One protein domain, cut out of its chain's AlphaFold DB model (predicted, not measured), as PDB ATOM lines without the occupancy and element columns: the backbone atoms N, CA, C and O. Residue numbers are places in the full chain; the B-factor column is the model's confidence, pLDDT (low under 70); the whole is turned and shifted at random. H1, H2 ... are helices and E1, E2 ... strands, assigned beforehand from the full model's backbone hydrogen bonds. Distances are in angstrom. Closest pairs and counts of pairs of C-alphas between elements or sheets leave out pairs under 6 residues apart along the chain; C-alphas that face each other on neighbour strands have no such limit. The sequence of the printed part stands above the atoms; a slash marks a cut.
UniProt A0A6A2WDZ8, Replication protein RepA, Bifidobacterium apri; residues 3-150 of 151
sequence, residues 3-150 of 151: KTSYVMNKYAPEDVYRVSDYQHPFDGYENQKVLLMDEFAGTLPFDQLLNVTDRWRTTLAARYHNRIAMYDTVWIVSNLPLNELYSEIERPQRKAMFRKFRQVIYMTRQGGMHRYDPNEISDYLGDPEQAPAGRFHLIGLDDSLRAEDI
ATOM      1  N   LYS A   3      24.087  32.531 115.029       87.88
ATOM      2  CA  LYS A   3      23.086  32.383 113.955       87.88
ATOM      3  C   LYS A   3      23.005  33.627 113.070       87.88
ATOM      4  O   LYS A   3      23.172  33.536 111.859       87.88
ATOM      5  N   THR A   4      22.830  34.796 113.686       90.69
ATOM      6  CA  THR A   4      22.825  36.085 112.986       90.69
ATOM      7  C   THR A   4      24.165  36.323 112.296       90.69
ATOM      8  O   THR A   4      24.197  36.599 111.102       90.69
ATOM      9  N   SER A   5      25.285  36.136 113.008       91.19
ATOM     10  CA  SER A   5      26.632  36.298 112.443       91.19
ATOM     11  C   SER A   5      26.891  35.360 111.265       91.19
ATOM     12  O   SER A   5      27.540  35.761 110.309       91.19
ATOM     13  N   TYR A   6      26.360  34.138 111.290       90.81
ATOM     14  CA  TYR A   6      26.465  33.193 110.183       90.81
ATOM     15  C   TYR A   6      25.810  33.739 108.908       90.81
ATOM     16  O   TYR A   6      26.404  33.646 107.835       90.81
ATOM     17  N   VAL A   7      24.627  34.355 109.013       92.25
ATOM     18  CA  VAL A   7      23.975  34.997 107.860       92.25
ATOM     19  C   VAL A   7      24.731  36.259 107.449       92.25
ATOM     20  O   VAL A   7      25.078  36.403 106.282       92.25
ATOM     21  N   MET A   8      25.046  37.142 108.398       93.69
ATOM     22  CA  MET A   8      25.711  38.420 108.112       93.69
ATOM     23  C   MET A   8      27.103  38.248 107.489       93.69
ATOM     24  O   MET A   8      27.490  39.054 106.657       93.69
ATOM     25  N   ASN A   9      27.838  37.185 107.828       94.31
ATOM     26  CA  ASN A   9      29.149  36.890 107.235       94.31
ATOM     27  C   ASN A   9      29.057  36.251 105.836       94.31
ATOM     28  O   ASN A   9      30.070  36.141 105.149       94.31
ATOM     29  N   LYS A  10      27.872  35.781 105.422       93.75
ATOM     30  CA  LYS A  10      27.657  35.101 104.135       93.75
ATOM     31  C   LYS A  10      27.356  36.068 102.986       93.75
ATOM     32  O   LYS A  10      27.519  35.693 101.825       93.75
ATOM     33  N   TYR A  11      26.907  37.278 103.296       95.06
ATOM     34  CA  TYR A  11      26.465  38.271 102.320       95.06
ATOM     35  C   TYR A  11      27.166  39.608 102.561       95.06
ATOM     36  O   TYR A  11      27.659  39.867 103.657       95.06
ATOM     37  N   ALA A  12      27.201  40.463 101.539       95.56
ATOM     38  CA  ALA A  12      27.628  41.844 101.724       95.56
ATOM     39  C   ALA A  12      26.623  42.571 102.644       95.56
ATOM     40  O   ALA A  12      25.417  42.358 102.478       95.56
ATOM     41  N   PRO A  13      27.066  43.404 103.605       93.81
ATOM     42  CA  PRO A  13      26.165  44.090 104.531       93.81
ATOM     43  C   PRO A  13      25.037  44.874 103.844       93.81
ATOM     44  O   PRO A  13      23.903  44.849 104.308       93.81
ATOM     45  N   GLU A  14      25.329  45.520 102.717       94.88
ATOM     46  CA  GLU A  14      24.379  46.292 101.910       94.88
ATOM     47  C   GLU A  14      23.318  45.435 101.202       94.88
ATOM     48  O   GLU A  14      22.239  45.929 100.879       94.88
ATOM     49  N   ASP A  15      23.593  44.145 100.988       96.50
ATOM     50  CA  ASP A  15      22.657  43.203 100.372       96.50
ATOM     51  C   ASP A  15      21.664  42.618 101.388       96.50
ATOM     52  O   ASP A  15      20.722  41.931 100.979       96.50
ATOM     53  N   VAL A  16      21.847  42.875 102.691       96.94
ATOM     54  CA  VAL A  16      21.024  42.316 103.772       96.94
ATOM     55  C   VAL A  16      20.164  43.390 104.426       96.94
ATOM     56  O   VAL A  16      20.659  44.312 105.067       96.94
ATOM     57  N   TYR A  17      18.849  43.211 104.361       96.94
ATOM     58  CA  TYR A  17      17.916  43.934 105.212       96.94
ATOM     59  C   TYR A  17      17.555  43.080 106.426       96.94
ATOM     60  O   TYR A  17      16.888  42.051 106.295       96.94
ATOM     61  N   ARG A  18      18.012  43.496 107.609       96.38
ATOM     62  CA  ARG A  18      17.737  42.816 108.880       96.38
ATOM     63  C   ARG A  18      16.495  43.402 109.546       96.38
ATOM     64  O   ARG A  18      16.461  44.583 109.875       96.38
ATOM     65  N   VAL A  19      15.525  42.540 109.815       95.44
ATOM     66  CA  VAL A  19      14.347  42.809 110.635       95.44
ATOM     67  C   VAL A  19      14.616  42.265 112.031       95.44
ATOM     68  O   VAL A  19      14.711  41.056 112.213       95.44
ATOM     69  N   SER A  20      14.760  43.157 113.006       91.44
ATOM     70  CA  SER A  20      14.850  42.811 114.435       91.44
ATOM     71  C   SER A  20      13.765  43.487 115.277       91.44
ATOM     72  O   SER A  20      13.531  43.086 116.410       91.44
ATOM     73  N   ASP A  21      13.092  44.500 114.725       90.94
ATOM     74  CA  ASP A  21      11.885  45.111 115.282       90.94
ATOM     75  C   ASP A  21      10.704  44.770 114.368       90.94
ATOM     76  O   ASP A  21      10.725  45.051 113.168       90.94
ATOM     77  N   TYR A  22       9.682  44.140 114.942       92.44
ATOM     78  CA  TYR A  22       8.507  43.657 114.223       92.44
ATOM     79  C   TYR A  22       7.294  44.588 114.334       92.44
ATOM     80  O   TYR A  22       6.244  44.262 113.785       92.44
ATOM     81  N   GLN A  23       7.415  45.755 114.979       91.75
ATOM     82  CA  GLN A  23       6.344  46.755 114.990       91.75
ATOM     83  C   GLN A  23       6.142  47.369 113.594       91.75
ATOM     84  O   GLN A  23       5.010  47.525 113.132       91.75
ATOM     85  N   HIS A  24       7.243  47.686 112.905       91.25
ATOM     86  CA  HIS A  24       7.256  48.237 111.544       91.25
ATOM     87  C   HIS A  24       8.355  47.573 110.695       91.25
ATOM     88  O   HIS A  24       9.314  48.227 110.277       91.25
ATOM     89  N   PRO A  25       8.228  46.261 110.430       93.69
ATOM     90  CA  PRO A  25       9.340  45.400 110.032       93.69
ATOM     91  C   PRO A  25       9.953  45.721 108.669       93.69
ATOM     92  O   PRO A  25      11.049  45.257 108.391       93.69
ATOM     93  N   PHE A  26       9.260  46.471 107.806       94.44
ATOM     94  CA  PHE A  26       9.668  46.687 106.413       94.44
ATOM     95  C   PHE A  26       9.846  48.160 106.032       94.44
ATOM     96  O   PHE A  26      10.062  48.470 104.862       94.44
ATOM     97  N   ASP A  27       9.780  49.082 106.996       93.69
ATOM     98  CA  ASP A  27       9.870  50.524 106.725       93.69
ATOM     99  C   ASP A  27      11.186  50.922 106.048       93.69
ATOM    100  O   ASP A  27      11.202  51.761 105.140       93.69
ATOM    101  N   GLY A  28      12.281  50.297 106.485       92.75
ATOM    102  CA  GLY A  28      13.632  50.531 105.980       92.75
ATOM    103  C   GLY A  28      14.021  49.640 104.803       92.75
ATOM    104  O   GLY A  28      15.161  49.716 104.358       92.75
ATOM    105  N   TYR A  29      13.119  48.780 104.315       94.69
ATOM    106  CA  TYR A  29      13.436  47.915 103.186       94.69
ATOM    107  C   TYR A  29      13.585  48.742 101.904       94.69
ATOM    108  O   TYR A  29      12.698  49.508 101.514       94.69
ATOM    109  N   GLU A  30      14.713  48.555 101.230       94.31
ATOM    110  CA  GLU A  30      15.156  49.344 100.086       94.31
ATOM    111  C   GLU A  30      15.816  48.451  99.022       94.31
ATOM    112  O   GLU A  30      16.919  48.698  98.549       94.31
ATOM    113  N   ASN A  31      15.097  47.398  98.617       92.81
ATOM    114  CA  ASN A  31      15.476  46.474  97.537       92.81
ATOM    115  C   ASN A  31      16.702  45.591  97.820       92.81
ATOM    116  O   ASN A  31      17.308  45.064  96.885       92.81
ATOM    117  N   GLN A  32      17.052  45.385  99.089       95.06
ATOM    118  CA  GLN A  32      18.079  44.418  99.469       95.06
ATOM    119  C   GLN A  32      17.718  43.019  98.949       95.06
ATOM    120  O   GLN A  32      16.542  42.627  98.934       95.06
ATOM    121  N   LYS A  33      18.742  42.267  98.530       94.31
ATOM    122  CA  LYS A  33      18.587  40.923  97.950       94.31
ATOM    123  C   LYS A  33      18.228  39.869  98.995       94.31
ATOM    124  O   LYS A  33      17.593  38.867  98.667       94.31
ATOM    125  N   VAL A  34      18.634  40.100 100.243       95.31
ATOM    126  CA  VAL A  34      18.435  39.192 101.368       95.31
ATOM    127  C   VAL A  34      17.566  39.862 102.421       95.31
ATOM    128  O   VAL A  34      17.921  40.908 102.960       95.31
ATOM    129  N   LEU A  35      16.447  39.226 102.758       95.62
ATOM    130  CA  LEU A  35      15.657  39.562 103.936       95.62
ATOM    131  C   LEU A  35      16.086  38.659 105.095       95.62
ATOM    132  O   LEU A  35      15.952  37.441 105.011       95.62
ATOM    133  N   LEU A  36      16.593  39.237 106.179       96.31
ATOM    134  CA  LEU A  36      16.942  38.522 107.404       96.31
ATOM    135  C   LEU A  36      15.926  38.860 108.495       96.31
ATOM    136  O   LEU A  36      15.995  39.923 109.099       96.31
ATOM    137  N   MET A  37      14.998  37.950 108.758       95.62
ATOM    138  CA  MET A  37      14.084  38.002 109.895       95.62
ATOM    139  C   MET A  37      14.800  37.441 111.120       95.62
ATOM    140  O   MET A  37      14.859  36.227 111.314       95.62
ATOM    141  N   ASP A  38      15.413  38.322 111.898       94.62
ATOM    142  CA  ASP A  38      16.226  37.946 113.045       94.62
ATOM    143  C   ASP A  38      15.406  37.884 114.331       94.62
ATOM    144  O   ASP A  38      14.373  38.543 114.450       94.62
ATOM    145  N   GLU A  39      15.865  37.067 115.278       90.81
ATOM    146  CA  GLU A  39      15.192  36.820 116.564       90.81
ATOM    147  C   GLU A  39      13.688  36.521 116.424       90.81
ATOM    148  O   GLU A  39      12.868  36.865 117.272       90.81
ATOM    149  N   PHE A  40      13.313  35.864 115.328       93.00
ATOM    150  CA  PHE A  40      11.929  35.623 114.977       93.00
ATOM    151  C   PHE A  40      11.266  34.669 115.969       93.00
ATOM    152  O   PHE A  40      11.751  33.560 116.203       93.00
ATOM    153  N   ALA A  41      10.127  35.081 116.513       90.00
ATOM    154  CA  ALA A  41       9.383  34.326 117.519       90.00
ATOM    155  C   ALA A  41       7.890  34.192 117.160       90.00
ATOM    156  O   ALA A  41       7.043  34.182 118.043       90.00
ATOM    157  N   GLY A  42       7.555  34.153 115.862       88.75
ATOM    158  CA  GLY A  42       6.156  34.113 115.405       88.75
ATOM    159  C   GLY A  42       5.417  35.448 115.563       88.75
ATOM    160  O   GLY A  42       4.196  35.485 115.615       88.75
ATOM    161  N   THR A  43       6.156  36.557 115.647       89.06
ATOM    162  CA  THR A  43       5.621  37.908 115.888       89.06
ATOM    163  C   THR A  43       4.823  38.478 114.716       89.06
ATOM    164  O   THR A  43       4.005  39.373 114.918       89.06
ATOM    165  N   LEU A  44       5.038  37.983 113.491       91.62
ATOM    166  CA  LEU A  44       4.196  38.332 112.345       91.62
ATOM    167  C   LEU A  44       2.942  37.449 112.315       91.62
ATOM    168  O   LEU A  44       3.054  36.248 112.559       91.62
ATOM    169  N   PRO A  45       1.771  37.975 111.917       92.06
ATOM    170  CA  PRO A  45       0.635  37.145 111.542       92.06
ATOM    171  C   PRO A  45       1.041  36.054 110.546       92.06
ATOM    172  O   PRO A  45       1.814  36.305 109.617       92.06
ATOM    173  N   PHE A  46       0.495  34.852 110.716       91.69
ATOM    174  CA  PHE A  46       0.873  33.686 109.916       91.69
ATOM    175  C   PHE A  46       0.714  33.921 108.403       91.69
ATOM    176  O   PHE A  46       1.630  33.642 107.632       91.69
ATOM    177  N   ASP A  47      -0.389  34.540 107.977       90.50
ATOM    178  CA  ASP A  47      -0.624  34.877 106.566       90.50
ATOM    179  C   ASP A  47       0.394  35.886 106.022       90.50
ATOM    180  O   ASP A  47       0.809  35.817 104.863       90.50
ATOM    181  N   GLN A  48       0.855  36.815 106.865       90.69
ATOM    182  CA  GLN A  48       1.909  37.746 106.480       90.69
ATOM    183  C   GLN A  48       3.237  37.011 106.294       90.69
ATOM    184  O   GLN A  48       3.940  37.272 105.317       90.69
ATOM    185  N   LEU A  49       3.563  36.060 107.173       91.00
ATOM    186  CA  LEU A  49       4.745  35.221 107.002       91.00
ATOM    187  C   LEU A  49       4.662  34.384 105.718       91.00
ATOM    188  O   LEU A  49       5.647  34.307 104.981       91.00
ATOM    189  N   LEU A  50       3.499  33.794 105.416       89.38
ATOM    190  CA  LEU A  50       3.280  33.039 104.178       89.38
ATOM    191  C   LEU A  50       3.552  33.886 102.933       89.38
ATOM    192  O   LEU A  50       4.162  33.382 101.988       89.38
ATOM    193  N   ASN A  51       3.129  35.153 102.956       88.94
ATOM    194  CA  ASN A  51       3.352  36.118 101.882       88.94
ATOM    195  C   ASN A  51       4.827  36.519 101.757       88.94
ATOM    196  O   ASN A  51       5.337  36.622 100.647       88.94
ATOM    197  N   VAL A  52       5.514  36.736 102.882       90.06
ATOM    198  CA  VAL A  52       6.952  37.063 102.914       90.06
ATOM    199  C   VAL A  52       7.807  35.895 102.413       90.06
ATOM    200  O   VAL A  52       8.834  36.085 101.771       90.06
ATOM    201  N   THR A  53       7.376  34.668 102.683       87.50
ATOM    202  CA  THR A  53       8.055  33.438 102.250       87.50
ATOM    203  C   THR A  53       7.486  32.881 100.941       87.50
ATOM    204  O   THR A  53       7.674  31.709 100.608       87.50
ATOM    205  N   ASP A  54       6.746  33.690 100.181       82.06
ATOM    206  CA  ASP A  54       6.226  33.280  98.882       82.06
ATOM    207  C   ASP A  54       7.249  33.461  97.756       82.06
ATOM    208  O   ASP A  54       8.147  34.296  97.809       82.06
ATOM    209  N   ARG A  55       7.107  32.654  96.703       69.81
ATOM    210  CA  ARG A  55       7.942  32.710  95.495       69.81
ATOM    211  C   ARG A  55       7.627  33.918  94.614       69.81
ATOM    212  O   ARG A  55       8.384  34.210  93.690       69.81
ATOM    213  N   TRP A  56       6.469  34.537  94.815       75.50
ATOM    214  CA  TRP A  56       5.984  35.643  94.002       75.50
ATOM    215  C   TRP A  56       6.341  36.987  94.629       75.50
ATOM    216  O   TRP A  56       6.467  37.106  95.845       75.50
ATOM    217  N   ARG A  57       6.462  38.025  93.790       74.19
ATOM    218  CA  ARG A  57       6.628  39.396  94.285       74.19
ATOM    219  C   ARG A  57       5.447  39.743  95.180       74.19
ATOM    220  O   ARG A  57       4.304  39.723  94.728       74.19
ATOM    221  N   THR A  58       5.745  40.090  96.422       84.25
ATOM    222  CA  THR A  58       4.749  40.505  97.402       84.25
ATOM    223  C   THR A  58       4.898  41.983  97.734       84.25
ATOM    224  O   THR A  58       5.937  42.601  97.496       84.25
ATOM    225  N   THR A  59       3.831  42.563  98.266       89.00
ATOM    226  CA  THR A  59       3.841  43.923  98.794       89.00
ATOM    227  C   THR A  59       4.045  43.862 100.302       89.00
ATOM    228  O   THR A  59       3.284  43.216 101.016       89.00
ATOM    229  N   LEU A  60       5.080  44.538 100.785       90.88
ATOM    230  CA  LEU A  60       5.397  44.661 102.199       90.88
ATOM    231  C   LEU A  60       4.712  45.909 102.752       90.88
ATOM    232  O   LEU A  60       4.925  47.017 102.248       90.88
ATOM    233  N   ALA A  61       3.902  45.722 103.790       89.06
ATOM    234  CA  ALA A  61       3.277  46.825 104.503       89.06
ATOM    235  C   ALA A  61       4.342  47.654 105.237       89.06
ATOM    236  O   ALA A  61       5.137  47.114 106.008       89.06
ATOM    237  N   ALA A  62       4.334  48.960 104.994       88.94
ATOM    238  CA  ALA A  62       5.199  49.943 105.638       88.94
ATOM    239  C   ALA A  62       4.411  51.243 105.857       88.94
ATOM    240  O   ALA A  62       3.429  51.502 105.159       88.94
ATOM    241  N   ARG A  63       4.803  52.047 106.849       88.69
ATOM    242  CA  ARG A  63       3.967  53.152 107.362       88.69
ATOM    243  C   ARG A  63       3.640  54.238 106.336       88.69
ATOM    244  O   ARG A  63       2.536  54.771 106.362       88.69
ATOM    245  N   TYR A  64       4.596  54.596 105.484       85.62
ATOM    246  CA  TYR A  64       4.455  55.725 104.554       85.62
ATOM    247  C   TYR A  64       4.095  55.274 103.145       85.62
ATOM    248  O   TYR A  64       3.216  55.842 102.502       85.62
ATOM    249  N   HIS A  65       4.761  54.228 102.671       86.56
ATOM    250  CA  HIS A  65       4.486  53.621 101.385       86.56
ATOM    251  C   HIS A  65       4.842  52.151 101.440       86.56
ATOM    252  O   HIS A  65       5.889  51.765 101.960       86.56
ATOM    253  N   ASN A  66       3.976  51.335 100.857       90.94
ATOM    254  CA  ASN A  66       4.256  49.923 100.714       90.94
ATOM    255  C   ASN A  66       5.525  49.702  99.881       90.94
ATOM    256  O   ASN A  66       5.798  50.431  98.922       90.94
ATOM    257  N   ARG A  67       6.283  48.660 100.221       90.31
ATOM    258  CA  ARG A  67       7.479  48.260  99.473       90.31
ATOM    259  C   ARG A  67       7.171  47.053  98.599       90.31
ATOM    260  O   ARG A  67       6.421  46.170  99.003       90.31
ATOM    261  N   ILE A  68       7.771  46.979  97.417       90.25
ATOM    262  CA  ILE A  68       7.733  45.757  96.608       90.25
ATOM    263  C   ILE A  68       8.896  44.883  97.061       90.25
ATOM    264  O   ILE A  68      10.039  45.330  97.030       90.25
ATOM    265  N   ALA A  69       8.616  43.651  97.477       89.81
ATOM    266  CA  ALA A  69       9.648  42.677  97.795       89.81
ATOM    267  C   ALA A  69      10.469  42.347  96.538       89.81
ATOM    268  O   ALA A  69       9.936  41.821  95.557       89.81
ATOM    269  N   MET A  70      11.765  42.663  96.584       90.12
ATOM    270  CA  MET A  70      12.747  42.366  95.533       90.12
ATOM    271  C   MET A  70      13.845  41.410  96.014       90.12
ATOM    272  O   MET A  70      14.766  41.109  95.256       90.12
ATOM    273  N   TYR A  71      13.754  40.926  97.257       91.81
ATOM    274  CA  TYR A  71      14.652  39.904  97.772       91.81
ATOM    275  C   TYR A  71      14.439  38.588  97.017       91.81
ATOM    276  O   TYR A  71      13.321  38.238  96.641       91.81
ATOM    277  N   ASP A  72      15.522  37.843  96.819       89.81
ATOM    278  CA  ASP A  72      15.490  36.481  96.272       89.81
ATOM    279  C   ASP A  72      15.772  35.418  97.346       89.81
ATOM    280  O   ASP A  72      15.577  34.215  97.124       89.81
ATOM    281  N   THR A  73      16.212  35.880  98.520       92.38
ATOM    282  CA  THR A  73      16.627  35.059  99.645       92.38
ATOM    283  C   THR A  73      15.986  35.576 100.929       92.38
ATOM    284  O   THR A  73      16.084  36.761 101.246       92.38
ATOM    285  N   VAL A  74      15.387  34.676 101.709       93.12
ATOM    286  CA  VAL A  74      14.869  34.980 103.050       93.12
ATOM    287  C   VAL A  74      15.529  34.058 104.063       93.12
ATOM    288  O   VAL A  74      15.527  32.838 103.897       93.12
ATOM    289  N   TRP A  75      16.075  34.642 105.122       94.25
ATOM    290  CA  TRP A  75      16.533  33.941 106.313       94.25
ATOM    291  C   TRP A  75      15.584  34.235 107.460       94.25
ATOM    292  O   TRP A  75      15.362  35.394 107.787       94.25
ATOM    293  N   ILE A  76      15.079  33.193 108.104       93.25
ATOM    294  CA  ILE A  76      14.422  33.302 109.402       93.25
ATOM    295  C   ILE A  76      15.383  32.747 110.436       93.25
ATOM    296  O   ILE A  76      15.781  31.589 110.365       93.25
ATOM    297  N   VAL A  77      15.779  33.574 111.391       92.81
ATOM    298  CA  VAL A  77      16.596  33.167 112.527       92.81
ATOM    299  C   VAL A  77      15.700  33.181 113.748       92.81
ATOM    300  O   VAL A  77      15.288  34.240 114.204       92.81
ATOM    301  N   SER A  78      15.395  32.001 114.274       88.94
ATOM    302  CA  SER A  78      14.531  31.845 115.436       88.94
ATOM    303  C   SER A  78      15.313  31.350 116.644       88.94
ATOM    304  O   SER A  78      16.229  30.528 116.542       88.94
ATOM    305  N   ASN A  79      14.945  31.870 117.811       83.75
ATOM    306  CA  ASN A  79      15.344  31.292 119.090       83.75
ATOM    307  C   ASN A  79      14.324  30.260 119.595       83.75
ATOM    308  O   ASN A  79      14.639  29.546 120.542       83.75
ATOM    309  N   LEU A  80      13.144  30.177 118.975       82.88
ATOM    310  CA  LEU A  80      12.155  29.157 119.286       82.88
ATOM    311  C   LEU A  80      12.456  27.864 118.511       82.88
ATOM    312  O   LEU A  80      12.914  27.920 117.361       82.88
ATOM    313  N   PRO A  81      12.171  26.699 119.110       76.12
ATOM    314  CA  PRO A  81      12.038  25.445 118.385       76.12
ATOM    315  C   PRO A  81      10.985  25.532 117.268       76.12
ATOM    316  O   PRO A  81       9.994  26.258 117.368       76.12
ATOM    317  N   LEU A  82      11.164  24.760 116.191       74.31
ATOM    318  CA  LEU A  82      10.244  24.808 115.043       74.31
ATOM    319  C   LEU A  82       8.832  24.326 115.364       74.31
ATOM    320  O   LEU A  82       7.873  24.835 114.796       74.31
ATOM    321  N   ASN A  83       8.701  23.352 116.260       74.50
ATOM    322  CA  ASN A  83       7.407  22.850 116.712       74.50
ATOM    323  C   ASN A  83       6.634  23.877 117.561       74.50
ATOM    324  O   ASN A  83       5.412  23.769 117.653       74.50
ATOM    325  N   GLU A  84       7.321  24.869 118.137       82.94
ATOM    326  CA  GLU A  84       6.713  25.962 118.903       82.94
ATOM    327  C   GLU A  84       6.298  27.146 118.018       82.94
ATOM    328  O   GLU A  84       5.338  27.848 118.341       82.94
ATOM    329  N   LEU A  85       6.968  27.359 116.876       85.19
ATOM    330  CA  LEU A  85       6.592  28.408 115.925       85.19
ATOM    331  C   LEU A  85       5.171  28.178 115.393       85.19
ATOM    332  O   LEU A  85       4.903  27.204 114.685       85.19
ATOM    333  N   TYR A  86       4.280  29.124 115.702       89.69
ATOM    334  CA  TYR A  86       2.858  29.088 115.354       89.69
ATOM    335  C   TYR A  86       2.116  27.865 115.897       89.69
ATOM    336  O   TYR A  86       1.232  27.343 115.227       89.69
ATOM    337  N   SER A  87       2.478  27.359 117.080       88.69
ATOM    338  CA  SER A  87       1.877  26.148 117.669       88.69
ATOM    339  C   SER A  87       0.337  26.154 117.755       88.69
ATOM    340  O   SER A  87      -0.272  25.083 117.762       88.69
ATOM    341  N   GLU A  88      -0.281  27.334 117.756       92.06
ATOM    342  CA  GLU A  88      -1.723  27.581 117.725       92.06
ATOM    343  C   GLU A  88      -2.388  27.340 116.359       92.06
ATOM    344  O   GLU A  88      -3.602  27.167 116.290       92.06
ATOM    345  N   ILE A  89      -1.614  27.326 115.271       92.00
ATOM    346  CA  ILE A  89      -2.097  27.069 113.910       92.00
ATOM    347  C   ILE A  89      -2.148  25.564 113.654       92.00
ATOM    348  O   ILE A  89      -1.237  24.831 114.031       92.00
ATOM    349  N   GLU A  90      -3.172  25.086 112.953       90.19
ATOM    350  CA  GLU A  90      -3.340  23.666 112.638       90.19
ATOM    351  C   GLU A  90      -2.121  23.058 111.920       90.19
ATOM    352  O   GLU A  90      -1.554  23.645 110.991       90.19
ATOM    353  N   ARG A  91      -1.732  21.835 112.314       84.31
ATOM    354  CA  ARG A  91      -0.529  21.150 111.794       84.31
ATOM    355  C   ARG A  91      -0.439  21.133 110.257       84.31
ATOM    356  O   ARG A  91       0.628  21.486 109.752       84.31
ATOM    357  N   PRO A  92      -1.497  20.790 109.489       86.69
ATOM    358  CA  PRO A  92      -1.432  20.803 108.024       86.69
ATOM    359  C   PRO A  92      -1.094  22.179 107.439       86.69
ATOM    360  O   PRO A  92      -0.348  22.283 106.465       86.69
ATOM    361  N   GLN A  93      -1.611  23.245 108.054       87.81
ATOM    362  CA  GLN A  93      -1.365  24.613 107.618       87.81
ATOM    363  C   GLN A  93       0.071  25.045 107.953       87.81
ATOM    364  O   GLN A  93       0.749  25.618 107.098       87.81
ATOM    365  N   ARG A  94       0.596  24.676 109.129       86.69
ATOM    366  CA  ARG A  94       2.017  24.891 109.465       86.69
ATOM    367  C   ARG A  94       2.955  24.131 108.533       86.69
ATOM    368  O   ARG A  94       3.899  24.725 108.022       86.69
ATOM    369  N   LYS A  95       2.661  22.861 108.233       84.44
ATOM    370  CA  LYS A  95       3.430  22.041 107.274       84.44
ATOM    371  C   LYS A  95       3.511  22.719 105.901       84.44
ATOM    372  O   LYS A  95       4.565  22.736 105.272       84.44
ATOM    373  N   ALA A  96       2.425  23.353 105.451       83.56
ATOM    374  CA  ALA A  96       2.412  24.112 104.199       83.56
ATOM    375  C   ALA A  96       3.322  25.355 104.214       83.56
ATOM    376  O   ALA A  96       3.897  25.689 103.177       83.56
ATOM    377  N   MET A  97       3.454  26.022 105.365       85.19
ATOM    378  CA  MET A  97       4.408  27.118 105.563       85.19
ATOM    379  C   MET A  97       5.840  26.597 105.540       85.19
ATOM    380  O   MET A  97       6.660  27.102 104.776       85.19
ATOM    381  N   PHE A  98       6.128  25.539 106.296       83.25
ATOM    382  CA  PHE A  98       7.483  25.018 106.386       83.25
ATOM    383  C   PHE A  98       8.011  24.426 105.065       83.25
ATOM    384  O   PHE A  98       9.210  24.530 104.811       83.25
ATOM    385  N   ARG A  99       7.130  23.959 104.164       82.56
ATOM    386  CA  ARG A  99       7.476  23.563 102.776       82.56
ATOM    387  C   ARG A  99       8.154  24.655 101.976       82.56
ATOM    388  O   ARG A  99       8.829  24.379 100.987       82.56
ATOM    389  N   LYS A 100       8.001  25.911 102.386       83.50
ATOM    390  CA  LYS A 100       8.678  27.023 101.729       83.50
ATOM    391  C   LYS A 100      10.186  27.003 102.001       83.50
ATOM    392  O   LYS A 100      10.922  27.476 101.143       83.50
ATOM    393  N   PHE A 101      10.673  26.423 103.106       83.88
ATOM    394  CA  PHE A 101      12.102  26.408 103.449       83.88
ATOM    395  C   PHE A 101      12.873  25.286 102.753       83.88
ATOM    396  O   PHE A 101      12.594  24.106 102.920       83.88
ATOM    397  N   ARG A 102      13.933  25.662 102.033       79.38
ATOM    398  CA  ARG A 102      14.831  24.727 101.336       79.38
ATOM    399  C   ARG A 102      15.955  24.202 102.225       79.38
ATOM    400  O   ARG A 102      16.614  23.218 101.901       79.38
ATOM    401  N   GLN A 103      16.244  24.913 103.307       80.44
ATOM    402  CA  GLN A 103      17.300  24.546 104.232       80.44
ATOM    403  C   GLN A 103      16.892  24.913 105.646       80.44
ATOM    404  O   GLN A 103      16.586  26.075 105.924       80.44
ATOM    405  N   VAL A 104      17.034  23.939 106.535       83.56
ATOM    406  CA  VAL A 104      16.926  24.142 107.970       83.56
ATOM    407  C   VAL A 104      18.264  23.828 108.613       83.56
ATOM    408  O   VAL A 104      18.897  22.805 108.341       83.56
ATOM    409  N   ILE A 105      18.731  24.780 109.407       85.19
ATOM    410  CA  ILE A 105      19.976  24.704 110.153       85.19
ATOM    411  C   ILE A 105      19.628  24.843 111.621       85.19
ATOM    412  O   ILE A 105      18.875  25.734 112.001       85.19
ATOM    413  N   TYR A 106      20.249  24.032 112.452       83.00
ATOM    414  CA  TYR A 106      20.235  24.240 113.879       83.00
ATOM    415  C   TYR A 106      21.623  24.567 114.363       83.00
ATOM    416  O   TYR A 106      22.607  23.940 113.963       83.00
ATOM    417  N   MET A 107      21.690  25.576 115.221       81.56
ATOM    418  CA  MET A 107      22.920  25.935 115.896       81.56
ATOM    419  C   MET A 107      22.774  25.634 117.379       81.56
ATOM    420  O   MET A 107      21.907  26.202 118.047       81.56
ATOM    421  N   THR A 108      23.636  24.764 117.895       78.94
ATOM    422  CA  THR A 108      23.687  24.470 119.326       78.94
ATOM    423  C   THR A 108      24.269  25.664 120.076       78.94
ATOM    424  O   THR A 108      24.995  26.501 119.519       78.94
ATOM    425  N   ARG A 109      24.011  25.742 121.383       70.81
ATOM    426  CA  ARG A 109      24.582  26.796 122.241       70.81
ATOM    427  C   ARG A 109      26.114  26.809 122.242       70.81
ATOM    428  O   ARG A 109      26.710  27.869 122.424       70.81
ATOM    429  N   GLN A 110      26.733  25.655 121.993       73.81
ATOM    430  CA  GLN A 110      28.185  25.470 121.907       73.81
ATOM    431  C   GLN A 110      28.766  25.839 120.528       73.81
ATOM    432  O   GLN A 110      29.977  25.791 120.342       73.81
ATOM    433  N   GLY A 111      27.923  26.234 119.567       71.56
ATOM    434  CA  GLY A 111      28.340  26.656 118.230       71.56
ATOM    435  C   GLY A 111      28.416  25.533 117.194       71.56
ATOM    436  O   GLY A 111      28.806  25.797 116.060       71.56
ATOM    437  N   GLY A 112      28.011  24.312 117.555       78.31
ATOM    438  CA  GLY A 112      27.819  23.225 116.597       78.31
ATOM    439  C   GLY A 112      26.695  23.569 115.624       78.31
ATOM    440  O   GLY A 112      25.704  24.183 116.018       78.31
ATOM    441  N   MET A 113      26.859  23.203 114.354       81.56
ATOM    442  CA  MET A 113      25.873  23.467 113.310       81.56
ATOM    443  C   MET A 113      25.435  22.153 112.672       81.56
ATOM    444  O   MET A 113      26.250  21.447 112.082       81.56
ATOM    445  N   HIS A 114      24.141  21.862 112.758       81.31
ATOM    446  CA  HIS A 114      23.519  20.682 112.168       81.31
ATOM    447  C   HIS A 114      22.578  21.130 111.057       81.31
ATOM    448  O   HIS A 114      21.681  21.944 111.271       81.31
ATOM    449  N   ARG A 115      22.805  20.636 109.841       82.06
ATOM    450  CA  ARG A 115      21.879  20.820 108.725       82.06
ATOM    451  C   ARG A 115      21.053  19.547 108.625       82.06
ATOM    452  O   ARG A 115      21.645  18.482 108.508       82.06
ATOM    453  N   TYR A 116      19.737  19.679 108.660       74.75
ATOM    454  CA  TYR A 116      18.857  18.526 108.513       74.75
ATOM    455  C   TYR A 116      18.625  18.219 107.041       74.75
ATOM    456  O   TYR A 116      18.548  19.141 106.216       74.75
ATOM    457  N   ASP A 117      18.514  16.929 106.729       70.00
ATOM    458  CA  ASP A 117      17.974  16.501 105.449       70.00
ATOM    459  C   ASP A 117      16.468  16.826 105.444       70.00
ATOM    460  O   ASP A 117      15.746  16.407 106.352       70.00
ATOM    461  N   PRO A 118      15.957  17.583 104.458       67.56
ATOM    462  CA  PRO A 118      14.525  17.831 104.335       67.56
ATOM    463  C   PRO A 118      13.662  16.562 104.339       67.56
ATOM    464  O   PRO A 118      12.516  16.634 104.766       67.56
ATOM    465  N   ASN A 119      14.194  15.413 103.908       69.75
ATOM    466  CA  ASN A 119      13.500  14.128 103.968       69.75
ATOM    467  C   ASN A 119      13.326  13.628 105.405       69.75
ATOM    468  O   ASN A 119      12.263  13.104 105.734       69.75
ATOM    469  N   GLU A 120      14.337  13.824 106.261       72.88
ATOM    470  CA  GLU A 120      14.287  13.426 107.672       72.88
ATOM    471  C   GLU A 120      13.191  14.186 108.398       72.88
ATOM    472  O   GLU A 120      12.458  13.576 109.153       72.88
ATOM    473  N   ILE A 121      13.036  15.482 108.118       71.00
ATOM    474  CA  ILE A 121      12.047  16.366 108.752       71.00
ATOM    475  C   ILE A 121      10.848  16.678 107.860       71.00
ATOM    476  O   ILE A 121      10.162  17.670 108.096       71.00
ATOM    477  N   SER A 122      10.564  15.845 106.860       70.69
ATOM    478  CA  SER A 122       9.519  16.101 105.856       70.69
ATOM    479  C   SER A 122       8.107  16.181 106.446       70.69
ATOM    480  O   SER A 122       7.239  16.857 105.892       70.69
ATOM    481  N   ASP A 123       7.853  15.594 107.615       74.38
ATOM    482  CA  ASP A 123       6.569  15.776 108.295       74.38
ATOM    483  C   ASP A 123       6.377  17.164 108.899       74.38
ATOM    484  O   ASP A 123       5.255  17.677 108.933       74.38
ATOM    485  N   TYR A 124       7.483  17.827 109.233       72.62
ATOM    486  CA  TYR A 124       7.509  19.205 109.707       72.62
ATOM    487  C   TYR A 124       7.681  20.186 108.564       72.62
ATOM    488  O   TYR A 124       6.957  21.173 108.506       72.62
ATOM    489  N   LEU A 125       8.603  19.900 107.645       74.06
ATOM    490  CA  LEU A 125       8.932  20.742 106.507       74.06
ATOM    491  C   LEU A 125       8.067  20.508 105.283       74.06
ATOM    492  O   LEU A 125       8.168  21.274 104.347       74.06
ATOM    493  N   GLY A 126       7.210  19.502 105.246       73.88
ATOM    494  CA  GLY A 126       6.549  19.109 104.004       73.88
ATOM    495  C   GLY A 126       7.480  18.392 103.020       73.88
ATOM    496  O   GLY A 126       8.674  18.224 103.253       73.88
ATOM    497  N   ASP A 127       6.889  17.953 101.907       75.19
ATOM    498  CA  ASP A 127       7.585  17.259 100.820       75.19
ATOM    499  C   ASP A 127       8.643  18.176 100.165       75.19
ATOM    500  O   ASP A 127       8.273  19.214  99.590       75.19
ATOM    501  N   PRO A 128       9.939  17.813 100.219       69.94
ATOM    502  CA  PRO A 128      11.021  18.610  99.648       69.94
ATOM    503  C   PRO A 128      10.918  18.818  98.132       69.94
ATOM    504  O   PRO A 128      11.383  19.847  97.633       69.94
ATOM    505  N   GLU A 129      10.303  17.890  97.388       72.06
ATOM    506  CA  GLU A 129      10.128  18.017  95.932       72.06
ATOM    507  C   GLU A 129       9.147  19.137  95.562       72.06
ATOM    508  O   GLU A 129       9.215  19.711  94.473       72.06
ATOM    509  N   GLN A 130       8.263  19.499  96.492       71.06
ATOM    510  CA  GLN A 130       7.259  20.545  96.315       71.06
ATOM    511  C   GLN A 130       7.725  21.918  96.826       71.06
ATOM    512  O   GLN A 130       6.957  22.887  96.775       71.06
ATOM    513  N   ALA A 131       8.956  22.026  97.337       67.94
ATOM    514  CA  ALA A 131       9.492  23.290  97.821       67.94
ATOM    515  C   ALA A 131       9.607  24.315  96.670       67.94
ATOM    516  O   ALA A 131      10.046  23.982  95.563       67.94
ATOM    517  N   PRO A 132       9.234  25.589  96.893       63.91
ATOM    518  CA  PRO A 132       9.350  26.620  95.871       63.91
ATOM    519  C   PRO A 132      10.815  26.830  95.458       63.91
ATOM    520  O   PRO A 132      11.742  26.655  96.244       63.91
ATOM    521  N   ALA A 133      11.034  27.290  94.222       58.97
ATOM    522  CA  ALA A 133      12.375  27.522  93.670       58.97
ATOM    523  C   ALA A 133      13.184  28.644  94.369       58.97
ATOM    524  O   ALA A 133      14.359  28.831  94.052       58.97
ATOM    525  N   GLY A 134      12.574  29.404  95.287       62.09
ATOM    526  CA  GLY A 134      13.233  30.481  96.033       62.09
ATOM    527  C   GLY A 134      14.233  29.982  97.084       62.09
ATOM    528  O   GLY A 134      14.285  28.796  97.423       62.09
ATOM    529  N   ARG A 135      15.054  30.898  97.611       69.62
ATOM    530  CA  ARG A 135      16.066  30.599  98.636       69.62
ATOM    531  C   ARG A 135      15.553  30.984 100.021       69.62
ATOM    532  O   ARG A 135      15.926  32.013 100.575       69.62
ATOM    533  N   PHE A 136      14.678  30.156 100.578       75.56
ATOM    534  CA  PHE A 136      14.176  30.335 101.939       75.56
ATOM    535  C   PHE A 136      14.944  29.431 102.897       75.56
ATOM    536  O   PHE A 136      15.062  28.220 102.677       75.56
ATOM    537  N   HIS A 137      15.466  30.023 103.959       77.81
ATOM    538  CA  HIS A 137      16.310  29.359 104.931       77.81
ATOM    539  C   HIS A 137      15.818  29.647 106.343       77.81
ATOM    540  O   HIS A 137      15.410  30.763 106.656       77.81
ATOM    541  N   LEU A 138      15.914  28.644 107.203       75.94
ATOM    542  CA  LEU A 138      15.525  28.738 108.600       75.94
ATOM    543  C   LEU A 138      16.701  28.300 109.467       75.94
ATOM    544  O   LEU A 138      17.285  27.240 109.239       75.94
ATOM    545  N   ILE A 139      17.078  29.134 110.434       79.00
ATOM    546  CA  ILE A 139      18.072  28.806 111.453       79.00
ATOM    547  C   ILE A 139      17.398  28.832 112.817       79.00
ATOM    548  O   ILE A 139      17.040  29.901 113.307       79.00
ATOM    549  N   GLY A 140      17.259  27.664 113.432       70.88
ATOM    550  CA  GLY A 140      16.750  27.508 114.791       70.88
ATOM    551  C   GLY A 140      17.864  27.319 115.822       70.88
ATOM    552  O   GLY A 140      19.030  27.078 115.487       70.88
ATOM    553  N   LEU A 141      17.497  27.415 117.099       55.19
ATOM    554  CA  LEU A 141      18.249  26.772 118.179       55.19
ATOM    555  C   LEU A 141      17.845  25.304 118.260       55.19
ATOM    556  O   LEU A 141      16.664  24.996 118.133       55.19
ATOM    557  N   ASP A 142      18.817  24.422 118.478       53.66
ATOM    558  CA  ASP A 142      18.539  23.033 118.849       53.66
ATOM    559  C   ASP A 142      18.978  22.799 120.282       53.66
ATOM    560  O   ASP A 142      20.175  22.821 120.568       53.66
ATOM    561  N   ASP A 143      17.982  22.593 121.140       49.25
ATOM    562  CA  ASP A 143      18.141  21.980 122.455       49.25
ATOM    563  C   ASP A 143      17.089  20.846 122.662       49.25
ATOM    564  O   ASP A 143      16.976  20.331 123.775       49.25
ATOM    565  N   SER A 144      16.281  20.458 121.652       44.22
ATOM    566  CA  SER A 144      15.056  19.665 121.907       44.22
ATOM    567  C   SER A 144      14.492  18.775 120.794       44.22
ATOM    568  O   SER A 144      13.524  18.074 121.082       44.22
ATOM    569  N   LEU A 145      15.039  18.722 119.573       45.47
ATOM    570  CA  LEU A 145      14.480  17.797 118.576       45.47
ATOM    571  C   LEU A 145      14.887  16.365 118.892       45.47
ATOM    572  O   LEU A 145      15.998  15.928 118.591       45.47
ATOM    573  N   ARG A 146      13.971  15.609 119.496       46.78
ATOM    574  CA  ARG A 146      14.096  14.157 119.500       46.78
ATOM    575  C   ARG A 146      13.624  13.647 118.142       46.78
ATOM    576  O   ARG A 146      12.662  14.161 117.582       46.78
ATOM    577  N   ALA A 147      14.279  12.610 117.626       41.41
ATOM    578  CA  ALA A 147      13.890  11.955 116.371       41.41
ATOM    579  C   ALA A 147      12.410  11.508 116.357       41.41
ATOM    580  O   ALA A 147      11.805  11.388 115.305       41.41
ATOM    581  N   GLU A 148      11.828  11.309 117.535       44.16
ATOM    582  CA  GLU A 148      10.431  10.938 117.786       44.16
ATOM    583  C   GLU A 148       9.438  12.107 117.690       44.16
ATOM    584  O   GLU A 148       8.245  11.869 117.519       44.16
ATOM    585  N   ASP A 149       9.904  13.358 117.733       44.94
ATOM    586  CA  ASP A 149       9.061  14.488 117.361       44.94
ATOM    587  C   ASP A 149       8.858  14.518 115.851       44.94
ATOM    588  O   ASP A 149       7.851  15.046 115.418       44.94
ATOM    589  N   ILE A 150       9.756  13.920 115.066       42.75
ATOM    590  CA  ILE A 150       9.730  13.887 113.607       42.75
ATOM    591  C   ILE A 150       9.084  12.576 113.126       42.75
ATOM    592  O   ILE A 150       9.765  11.649 112.696       42.75
TER     593      ILE A 150
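This is residues 3 to 150 of the 151 residues of the protein "Replication protein RepA" of Bifidobacterium apri (UniProt A0A6A2WDZ8). With little regular structure, this domain is one twisted six-strand sheet that curls round H1, while H2, H3 and H4 lie off the sheet, beyond its other face. The 148 printed residues run H1 E1 E2 H2 E3 H3 E4 E5 H4 E6; the mixed sheet runs E1 E2 E3 E6 E4 E5. Its class is mixed, with 57 residues in named elements; it is compact, radius of gyration of the C-alphas 14.8 A, spanning 47 by 33 by 27 A.

Look at E3, residues 73 to 78, parallel to E6, residues 135 to 141: N 76 and O 137 are within hydrogen-bond range, 2.8 A. H1, residues 3 to 8, is on the sheet; its closest C-alphas to E6 are Lys 3 and Ile 139, 6.6 A. H3, residues 91 to 98, touches H4, residues 122 to 125, closest at C-alphas Phe 98 and Leu 125, 4.5 A.

Find C-alpha 3 at (23.086, 32.383, 113.955), where H1 begins; E6 runs 20.0 A to C-alpha 141 at (18.249, 26.772, 118.179).

The printed part has no cut; residues 141 to 150 are under pLDDT 70.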